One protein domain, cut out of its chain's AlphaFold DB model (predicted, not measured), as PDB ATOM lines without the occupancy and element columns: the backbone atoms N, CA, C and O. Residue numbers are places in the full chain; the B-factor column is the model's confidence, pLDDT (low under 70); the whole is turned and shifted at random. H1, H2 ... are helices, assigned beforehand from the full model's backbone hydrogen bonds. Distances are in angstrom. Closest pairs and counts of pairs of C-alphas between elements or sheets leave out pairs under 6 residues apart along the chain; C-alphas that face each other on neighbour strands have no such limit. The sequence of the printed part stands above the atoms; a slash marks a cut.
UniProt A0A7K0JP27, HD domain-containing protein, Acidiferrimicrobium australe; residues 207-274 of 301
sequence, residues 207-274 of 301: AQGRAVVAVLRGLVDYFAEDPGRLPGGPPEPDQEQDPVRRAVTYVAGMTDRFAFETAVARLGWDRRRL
ATOM      1  N   ALA A 207     -13.001 -12.295 -52.278       83.81
ATOM      2  CA  ALA A 207     -14.286 -12.397 -51.586       83.81
ATOM      3  C   ALA A 207     -14.238 -13.375 -50.403       83.81
ATOM      4  O   ALA A 207     -14.787 -13.064 -49.344       83.81
ATOM      5  N   GLN A 208     -13.555 -14.514 -50.554       82.94
ATOM      6  CA  GLN A 208     -13.348 -15.451 -49.449       82.94
ATOM      7  C   GLN A 208     -12.507 -14.836 -48.328       82.94
ATOM      8  O   GLN A 208     -12.908 -14.924 -47.170       82.94
ATOM      9  N   GLY A 209     -11.410 -14.147 -48.662       87.38
ATOM     10  CA  GLY A 209     -10.578 -13.445 -47.681       87.38
ATOM     11  C   GLY A 209     -11.385 -12.447 -46.847       87.38
ATOM     12  O   GLY A 209     -11.339 -12.484 -45.620       87.38
ATOM     13  N   ARG A 210     -12.235 -11.630 -47.488       90.75
ATOM     14  CA  ARG A 210     -13.137 -10.703 -46.775       90.75
ATOM     15  C   ARG A 210     -14.125 -11.417 -45.847       90.75
ATOM     16  O   ARG A 210     -14.403 -10.910 -44.763       90.75
ATOM     17  N   ALA A 211     -14.658 -12.567 -46.260       90.81
ATOM     18  CA  ALA A 211     -15.562 -13.358 -45.426       90.81
ATOM     19  C   ALA A 211     -14.847 -13.936 -44.193       90.81
ATOM     20  O   ALA A 211     -15.384 -13.847 -43.090       90.81
ATOM     21  N   VAL A 212     -13.624 -14.461 -44.360       92.12
ATOM     22  CA  VAL A 212     -12.771 -14.915 -43.248       92.12
ATOM     23  C   VAL A 212     -12.508 -13.765 -42.280       92.12
ATOM     24  O   VAL A 212     -12.794 -13.904 -41.094       92.12
ATOM     25  N   VAL A 213     -12.032 -12.620 -42.785       95.38
ATOM     26  CA  VAL A 213     -11.744 -11.433 -41.967       95.38
ATOM     27  C   VAL A 213     -12.961 -11.052 -41.131       95.38
ATOM     28  O   VAL A 213     -12.844 -10.914 -39.918       95.38
ATOM     29  N   ALA A 214     -14.142 -10.949 -41.744       96.00
ATOM     30  CA  ALA A 214     -15.362 -10.578 -41.031       96.00
ATOM     31  C   ALA A 214     -15.691 -11.540 -39.875       96.00
ATOM     32  O   ALA A 214     -16.031 -11.081 -38.786       96.00
ATOM     33  N   VAL A 215     -15.555 -12.853 -40.090       95.94
ATOM     34  CA  VAL A 215     -15.794 -13.851 -39.038       95.94
ATOM     35  C   VAL A 215     -14.779 -13.721 -37.906       95.94
ATOM     36  O   VAL A 215     -15.160 -13.693 -36.739       95.94
ATOM     37  N   LEU A 216     -13.489 -13.648 -38.237       97.38
ATOM     38  CA  LEU A 216     -12.424 -13.603 -37.237       97.38
ATOM     39  C   LEU A 216     -12.505 -12.346 -36.374       97.38
ATOM     40  O   LEU A 216     -12.345 -12.448 -35.163       97.38
ATOM     41  N   ARG A 217     -12.824 -11.193 -36.973       98.12
ATOM     42  CA  ARG A 217     -13.071  -9.949 -36.230       98.12
ATOM     43  C   ARG A 217     -14.245 -10.093 -35.265       98.12
ATOM     44  O   ARG A 217     -14.079  -9.844 -34.079       98.12
ATOM     45  N   GLY A 218     -15.375 -10.627 -35.737       97.75
ATOM     46  CA  GLY A 218     -16.536 -10.874 -34.878       97.75
ATOM     47  C   GLY A 218     -16.238 -11.814 -33.703       97.75
ATOM     48  O   GLY A 218     -16.754 -11.613 -32.607       97.75
ATOM     49  N   LEU A 219     -15.383 -12.824 -33.898       97.94
ATOM     50  CA  LEU A 219     -14.932 -13.694 -32.809       97.94
ATOM     51  C   LEU A 219     -14.021 -12.961 -31.822       97.94
ATOM     52  O   LEU A 219     -14.179 -13.145 -30.617       97.94
ATOM     53  N   VAL A 220     -13.072 -12.157 -32.311       97.94
ATOM     54  CA  VAL A 220     -12.189 -11.365 -31.443       97.94
ATOM     55  C   VAL A 220     -13.013 -10.399 -30.600       97.94
ATOM     56  O   VAL A 220     -12.862 -10.423 -29.383       97.94
ATOM     57  N   ASP A 221     -13.929  -9.643 -31.210       97.75
ATOM     58  CA  ASP A 221     -14.822  -8.714 -30.505       97.75
ATOM     59  C   ASP A 221     -15.619  -9.452 -29.417       97.75
ATOM     60  O   ASP A 221     -15.592  -9.074 -28.248       97.75
ATOM     61  N   TYR A 222     -16.231 -10.587 -29.767       97.00
ATOM     62  CA  TYR A 222     -17.025 -11.395 -28.840       97.00
ATOM     63  C   TYR A 222     -16.252 -11.896 -27.614       97.00
ATOM     64  O   TYR A 222     -16.815 -11.943 -26.516       97.00
ATOM     65  N   PHE A 223     -14.994 -12.309 -27.781       95.62
ATOM     66  CA  PHE A 223     -14.161 -12.767 -26.664       95.62
ATOM     67  C   PHE A 223     -13.494 -11.614 -25.906       95.62
ATOM     68  O   PHE A 223     -13.219 -11.765 -24.718       95.62
ATOM     69  N   ALA A 224     -13.235 -10.484 -26.566       94.06
ATOM     70  CA  ALA A 224     -12.654  -9.302 -25.940       94.06
ATOM     71  C   ALA A 224     -13.666  -8.563 -25.049       94.06
ATOM     72  O   ALA A 224     -13.282  -8.061 -23.995       94.06
ATOM     73  N   GLU A 225     -14.946  -8.535 -25.436       94.62
ATOM     74  CA  GLU A 225     -16.037  -7.934 -24.652       94.62
ATOM     75  C   GLU A 225     -16.220  -8.578 -23.271       94.62
ATOM     76  O   GLU A 225     -16.572  -7.903 -22.308       94.62
ATOM     77  N   ASP A 226     -16.014  -9.892 -23.176       91.25
ATOM     78  CA  ASP A 226     -16.213 -10.657 -21.948       91.25
ATOM     79  C   ASP A 226     -15.161 -11.773 -21.859       91.25
ATOM     80  O   ASP A 226     -15.352 -12.881 -22.383       91.25
ATOM     81  N   PRO A 227     -14.042 -11.499 -21.161       84.69
ATOM     82  CA  PRO A 227     -12.955 -12.453 -20.979       84.69
ATOM     83  C   PRO A 227     -13.361 -13.746 -20.262       84.69
ATOM     84  O   PRO A 227     -12.617 -14.725 -20.339       84.69
ATOM     85  N   GLY A 228     -14.520 -13.788 -19.590       87.06
ATOM     86  CA  GLY A 228     -15.071 -15.002 -18.983       87.06
ATOM     87  C   GLY A 228     -15.528 -16.045 -20.010       87.06
ATOM     88  O   GLY A 228     -15.660 -17.221 -19.675       87.06
ATOM     89  N   ARG A 229     -15.715 -15.648 -21.277       91.94
ATOM     90  CA  ARG A 229     -16.052 -16.548 -22.396       91.94
ATOM     91  C   ARG A 229     -14.851 -17.348 -22.899       91.94
ATOM     92  O   ARG A 229     -15.039 -18.343 -23.604       91.94
ATOM     93  N   LEU A 230     -13.627 -16.914 -22.588       89.62
ATOM     94  CA  LEU A 230     -12.406 -17.603 -23.001       89.62
ATOM     95  C   LEU A 230     -12.216 -18.902 -22.198       89.62
ATOM     96  O   LEU A 230     -12.450 -18.924 -20.986       89.62
ATOM     97  N   PRO A 231     -11.742 -19.994 -22.828       83.56
ATOM     98  CA  PRO A 231     -11.374 -21.196 -22.089       83.56
ATOM     99  C   PRO A 231     -10.270 -20.887 -21.073       83.56
ATOM    100  O   PRO A 231      -9.274 -20.255 -21.417       83.56
ATOM    101  N   GLY A 232     -10.443 -21.354 -19.836       74.19
ATOM    102  CA  GLY A 232      -9.541 -21.040 -18.722       74.19
ATOM    103  C   GLY A 232      -9.991 -19.860 -17.855       74.19
ATOM    104  O   GLY A 232      -9.368 -19.626 -16.830       74.19
ATOM    105  N   GLY A 233     -11.089 -19.179 -18.206       63.38
ATOM    106  CA  GLY A 233     -11.673 -18.113 -17.390       63.38
ATOM    107  C   GLY A 233     -10.945 -16.764 -17.504       63.38
ATOM    108  O   GLY A 233     -10.058 -16.593 -18.356       63.38
ATOM    109  N   PRO A 234     -11.346 -15.766 -16.693       63.34
ATOM    110  CA  PRO A 234     -10.616 -14.505 -16.593       63.34
ATOM    111  C   PRO A 234      -9.183 -14.758 -16.093       63.34
ATOM    112  O   PRO A 234      -8.947 -15.766 -15.426       63.34
ATOM    113  N   PRO A 235      -8.215 -13.891 -16.440       66.12
ATOM    114  CA  PRO A 235      -6.864 -14.024 -15.913       66.12
ATOM    115  C   PRO A 235      -6.884 -13.891 -14.385       66.12
ATOM    116  O   PRO A 235      -7.783 -13.256 -13.824       66.12
ATOM    117  N   GLU A 236      -5.887 -14.480 -13.726       64.44
ATOM    118  CA  GLU A 236      -5.673 -14.232 -12.300       64.44
ATOM    119  C   GLU A 236      -5.469 -12.720 -12.062       64.44
ATOM    120  O   GLU A 236      -4.939 -12.032 -12.941       64.44
ATOM    121  N   PRO A 237      -5.889 -12.162 -10.910       58.38
ATOM    122  CA  PRO A 237      -5.854 -10.715 -10.662       58.38
ATOM    123  C   PRO A 237      -4.460 -10.076 -10.764       58.38
ATOM    124  O   PRO A 237      -4.351  -8.863 -10.926       58.38
ATOM    125  N   ASP A 238      -3.402 -10.876 -10.640       58.22
ATOM    126  CA  ASP A 238      -1.996 -10.480 -10.754       58.22
ATOM    127  C   ASP A 238      -1.461 -10.524 -12.200       58.22
ATOM    128  O   ASP A 238      -0.384 -10.000 -12.486       58.22
ATOM    129  N   GLN A 239      -2.222 -11.107 -13.129       61.34
ATOM    130  CA  GLN A 239      -1.918 -11.175 -14.550       61.34
ATOM    131  C   GLN A 239      -2.702 -10.097 -15.299       61.34
ATOM    132  O   GLN A 239      -3.721 -10.373 -15.934       61.34
ATOM    133  N   GLU A 240      -2.209  -8.858 -15.268       57.56
ATOM    134  CA  GLU A 240      -2.727  -7.798 -16.134       57.56
ATOM    135  C   GLU A 240      -2.435  -8.161 -17.599       57.56
ATOM    136  O   GLU A 240      -1.346  -7.952 -18.133       57.56
ATOM    137  N   GLN A 241      -3.408  -8.802 -18.240       69.62
ATOM    138  CA  GLN A 241      -3.345  -9.199 -19.637       69.62
ATOM    139  C   GLN A 241      -4.435  -8.467 -20.402       69.62
ATOM    140  O   GLN A 241      -5.617  -8.587 -20.082       69.62
ATOM    141  N   ASP A 242      -4.024  -7.759 -21.451       87.94
ATOM    142  CA  ASP A 242      -4.930  -7.109 -22.391       87.94
ATOM    143  C   ASP A 242      -5.976  -8.123 -22.921       87.94
ATOM    144  O   ASP A 242      -5.604  -9.110 -23.576       87.94
ATOM    145  N   PRO A 243      -7.280  -7.916 -22.639       89.75
ATOM    146  CA  PRO A 243      -8.337  -8.836 -23.050       89.75
ATOM    147  C   PRO A 243      -8.408  -8.990 -24.571       89.75
ATOM    148  O   PRO A 243      -8.692 -10.088 -25.056       89.75
ATOM    149  N   VAL A 244      -8.072  -7.939 -25.327       94.06
ATOM    150  CA  VAL A 244      -8.027  -7.973 -26.791       94.06
ATOM    151  C   VAL A 244      -6.919  -8.911 -27.254       94.06
ATOM    152  O   VAL A 244      -7.171  -9.835 -28.031       94.06
ATOM    153  N   ARG A 245      -5.701  -8.761 -26.723       93.44
ATOM    154  CA  ARG A 245      -4.586  -9.665 -27.037       93.44
ATOM    155  C   ARG A 245      -4.897 -11.121 -26.687       93.44
ATOM    156  O   ARG A 245      -4.532 -12.017 -27.454       93.44
ATOM    157  N   ARG A 246      -5.583 -11.389 -25.569       92.00
ATOM    158  CA  ARG A 246      -6.025 -12.752 -25.206       92.00
ATOM    159  C   ARG A 246      -7.034 -13.307 -26.208       92.00
ATOM    160  O   ARG A 246      -6.884 -14.451 -26.642       92.00
ATOM    161  N   ALA A 247      -8.017 -12.503 -26.610       95.56
ATOM    162  CA  ALA A 247      -8.993 -12.878 -27.627       95.56
ATOM    163  C   ALA A 247      -8.308 -13.201 -28.964       95.56
ATOM    164  O   ALA A 247      -8.528 -14.281 -29.513       95.56
ATOM    165  N   VAL A 248      -7.397 -12.342 -29.434       96.69
ATOM    166  CA  VAL A 248      -6.591 -12.598 -30.641       96.69
ATOM    167  C   VAL A 248      -5.791 -13.891 -30.500       96.69
ATOM    168  O   VAL A 248      -5.839 -14.732 -31.391       96.69
ATOM    169  N   THR A 249      -5.120 -14.112 -29.367       95.19
ATOM    170  CA  THR A 249      -4.344 -15.341 -29.114       95.19
ATOM    171  C   THR A 249      -5.212 -16.592 -29.211       95.19
ATOM    172  O   THR A 249      -4.816 -17.586 -29.827       95.19
ATOM    173  N   TYR A 250      -6.414 -16.548 -28.639       95.88
ATOM    174  CA  TYR A 250      -7.341 -17.668 -28.682       95.88
ATOM    175  C   TYR A 250      -7.872 -17.924 -30.095       95.88
ATOM    176  O   TYR A 250      -7.790 -19.055 -30.578       95.88
ATOM    177  N   VAL A 251      -8.354 -16.880 -30.778       97.12
ATOM    178  CA  VAL A 251      -8.927 -16.978 -32.130       97.12
ATOM    179  C   VAL A 251      -7.859 -17.375 -33.155       97.12
ATOM    180  O   VAL A 251      -8.083 -18.291 -33.945       97.12
ATOM    181  N   ALA A 252      -6.656 -16.797 -33.096       96.31
ATOM    182  CA  ALA A 252      -5.513 -17.210 -33.913       96.31
ATOM    183  C   ALA A 252      -5.130 -18.682 -33.671       96.31
ATOM    184  O   ALA A 252      -4.719 -19.402 -34.583       96.31
ATOM    185  N   GLY A 253      -5.309 -19.167 -32.441       95.31
ATOM    186  CA  GLY A 253      -5.051 -20.549 -32.054       95.31
ATOM    187  C   GLY A 253      -6.049 -21.576 -32.600       95.31
ATOM    188  O   GLY A 253      -5.750 -22.773 -32.514       95.31
ATOM    189  N   MET A 254      -7.190 -21.153 -33.151       95.94
ATOM    190  CA  MET A 254      -8.238 -22.036 -33.678       95.94
ATOM    191  C   MET A 254      -7.833 -22.707 -34.997       95.94
ATOM    192  O   MET A 254      -6.938 -22.251 -35.708       95.94
ATOM    193  N   THR A 255      -8.498 -23.817 -35.321       94.31
ATOM    194  CA  THR A 255      -8.542 -24.353 -36.689       94.31
ATOM    195  C   THR A 255      -9.652 -23.661 -37.475       94.31
ATOM    196  O   THR A 255     -10.563 -23.088 -36.874       94.31
ATOM    197  N   ASP A 256      -9.613 -23.750 -38.801       91.56
ATOM    198  CA  ASP A 256     -10.589 -23.113 -39.690       91.56
ATOM    199  C   ASP A 256     -12.014 -23.535 -39.346       91.56
ATOM    200  O   ASP A 256     -12.842 -22.710 -38.962       91.56
ATOM    201  N   ARG A 257     -12.277 -24.847 -39.378       90.38
ATOM    202  CA  ARG A 257     -13.596 -25.400 -39.050       90.38
ATOM    203  C   ARG A 257     -14.076 -24.961 -37.666       90.38
ATOM    204  O   ARG A 257     -15.212 -24.520 -37.537       90.38
ATOM    205  N   PHE A 258     -13.210 -25.035 -36.653       93.62
ATOM    206  CA  PHE A 258     -13.587 -24.673 -35.287       93.62
ATOM    207  C   PHE A 258     -13.940 -23.188 -35.162       93.62
ATOM    208  O   PHE A 258     -14.913 -22.855 -34.488       93.62
ATOM    209  N   ALA A 259     -13.201 -22.295 -35.827       95.00
ATOM    210  CA  ALA A 259     -13.512 -20.869 -35.834       95.00
ATOM    211  C   ALA A 259     -14.896 -20.605 -36.448       95.00
ATOM    212  O   ALA A 259     -15.720 -19.916 -35.847       95.00
ATOM    213  N   PHE A 260     -15.199 -21.206 -37.600       93.44
ATOM    214  CA  PHE A 260     -16.485 -20.990 -38.269       93.44
ATOM    215  C   PHE A 260     -17.665 -21.615 -37.524       93.44
ATOM    216  O   PHE A 260     -18.705 -20.972 -37.389       93.44
ATOM    217  N   GLU A 261     -17.511 -22.826 -36.984       94.12
ATOM    218  CA  GLU A 261     -18.521 -23.443 -36.117       94.12
ATOM    219  C   GLU A 261     -18.771 -22.595 -34.867       94.12
ATOM    220  O   GLU A 261     -19.922 -22.365 -34.495       94.12
ATOM    221  N   THR A 262     -17.707 -22.060 -34.260       95.81
ATOM    222  CA  THR A 262     -17.815 -21.154 -33.110       95.81
ATOM    223  C   THR A 262     -18.561 -19.880 -33.486       95.81
ATOM    224  O   THR A 262     -19.439 -19.456 -32.739       95.81
ATOM    225  N   ALA A 263     -18.281 -19.290 -34.648       96.25
ATOM    226  CA  ALA A 263     -18.973 -18.089 -35.107       96.25
ATOM    227  C   ALA A 263     -20.473 -18.336 -35.321       96.25
ATOM    228  O   ALA A 263     -21.300 -17.544 -34.872       96.25
ATOM    229  N   VAL A 264     -20.846 -19.460 -35.939       95.81
ATOM    230  CA  VAL A 264     -22.259 -19.844 -36.099       95.81
ATOM    231  C   VAL A 264     -22.919 -20.047 -34.734       95.81
ATOM    232  O   VAL A 264     -23.980 -19.486 -34.476       95.81
ATOM    233  N   ALA A 265     -22.284 -20.807 -33.840       96.19
ATOM    234  CA  ALA A 265     -22.868 -21.179 -32.555       96.19
ATOM    235  C   ALA A 265     -22.944 -20.023 -31.545       96.19
ATOM    236  O   ALA A 265     -23.864 -19.985 -30.731       96.19
ATOM    237  N   ARG A 266     -21.970 -19.106 -31.553       95.50
ATOM    238  CA  ARG A 266     -21.837 -18.039 -30.545       95.50
ATOM    239  C   ARG A 266     -22.313 -16.679 -31.031       95.50
ATOM    240  O   ARG A 266     -22.828 -15.916 -30.223       95.50
ATOM    241  N   LEU A 267     -22.161 -16.388 -32.323       96.12
ATOM    242  CA  LEU A 267     -22.532 -15.098 -32.918       96.12
ATOM    243  C   LEU A 267     -23.825 -15.177 -33.737       96.12
ATOM    244  O   LEU A 267     -24.268 -14.163 -34.268       96.12
ATOM    245  N   GLY A 268     -24.406 -16.373 -33.907       94.44
ATOM    246  CA  GLY A 268     -25.529 -16.576 -34.825       94.44
ATOM    247  C   GLY A 268     -25.156 -16.273 -36.279       94.44
ATOM    248  O   GLY A 268     -26.003 -15.827 -37.054       94.44
ATOM    249  N   TRP A 269     -23.880 -16.452 -36.645       94.38
ATOM    250  CA  TRP A 269     -23.374 -16.068 -37.960       94.38
ATOM    251  C   TRP A 269     -24.106 -16.818 -39.080       94.38
ATOM    252  O   TRP A 269     -24.228 -18.043 -39.045       94.38
ATOM    253  N   ASP A 270     -24.570 -16.092 -40.100       91.75
ATOM    254  CA  ASP A 270     -25.261 -16.704 -41.239       91.75
ATOM    255  C   ASP A 270     -24.303 -17.628 -42.003       91.75
ATOM    256  O   ASP A 270     -23.312 -17.181 -42.589       91.75
ATOM    257  N   ARG A 271     -24.635 -18.922 -42.042       88.75
ATOM    258  CA  ARG A 271     -23.869 -19.955 -42.755       88.75
ATOM    259  C   ARG A 271     -23.641 -19.622 -44.228       88.75
ATOM    260  O   ARG A 271     -22.601 -19.973 -44.771       88.75
ATOM    261  N   ARG A 272     -24.560 -18.897 -44.871       86.25
ATOM    262  CA  ARG A 272     -24.445 -18.487 -46.283       86.25
ATOM    263  C   ARG A 272     -23.373 -17.421 -46.512       86.25
ATOM    264  O   ARG A 272     -22.969 -17.202 -47.650       86.25
ATOM    265  N   ARG A 273     -22.932 -16.746 -45.445       86.44
ATOM    266  CA  ARG A 273     -21.865 -15.733 -45.463       86.44
ATOM    267  C   ARG A 273     -20.498 -16.309 -45.099       86.44
ATOM    268  O   ARG A 273     -19.522 -15.561 -45.113       86.44
ATOM    269  N   LEU A 274     -20.422 -17.593 -44.748       85.56
ATOM    270  CA  LEU A 274     -19.146 -18.259 -44.537       85.56
ATOM    271  C   LEU A 274     -18.409 -18.440 -45.872       85.56
ATOM    272  O   LEU A 274     -19.043 -18.506 -46.933       85.56
TER     273      LEU A 274
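Overview. This is residues 207 to 274 of the 301 residues of the protein "HD domain-containing protein" of Acidiferrimicrobium australe (UniProt A0A7K0JP27). One long helix, H1, makes the spine; H2 folds back on it as a helical hairpin, and H3 crosses it at a steep angle. The loop of residues 236 to 241 sticks out and adds to the length. The printed part has 68 residues with three named helices, H1, H2, H3 in order, and no named strand: all helix, compact, radius of gyration of the C-alphas 12.6 A, spans 42 by 20 by 19 A.

Arrangement. H1, residues 207 to 225, touches H2, residues 243 to 252, at a steep tilt of 40 degrees, opposite ways; their closest C-alphas, of Ala 224 and Val 244, are 4.9 A apart. With residues 215 to 222 alone, H1 touches H3, residues 256 to 267, at a steep tilt of 56 degrees, the same way; the closest C-alphas, of Leu 219 and Ala 263, are 6.4 A apart. H2 and H3 are close but not clearly touching, the C-alphas of Val 251 and Ala 259 being closest at 7.1 A. In H1, H2 and H3 every O i to N i+4 pair is within hydrogen-bond range.

Along the chain. H1 begins at C-alpha 207 (-14.286, -12.397, -51.586) and is 27.4 A long. H2 is 14.0 A; H3, 15.9 A, ends at C-alpha 267 (-22.532, -15.098, -32.918).

Size, cuts and confidence. The farthest C-alphas, of Asp 238 and Arg 272, are 42.8 A apart. The printed part has no cut. The H1 to H2 link is long. Residues 233 to 241 have pLDDT under 70.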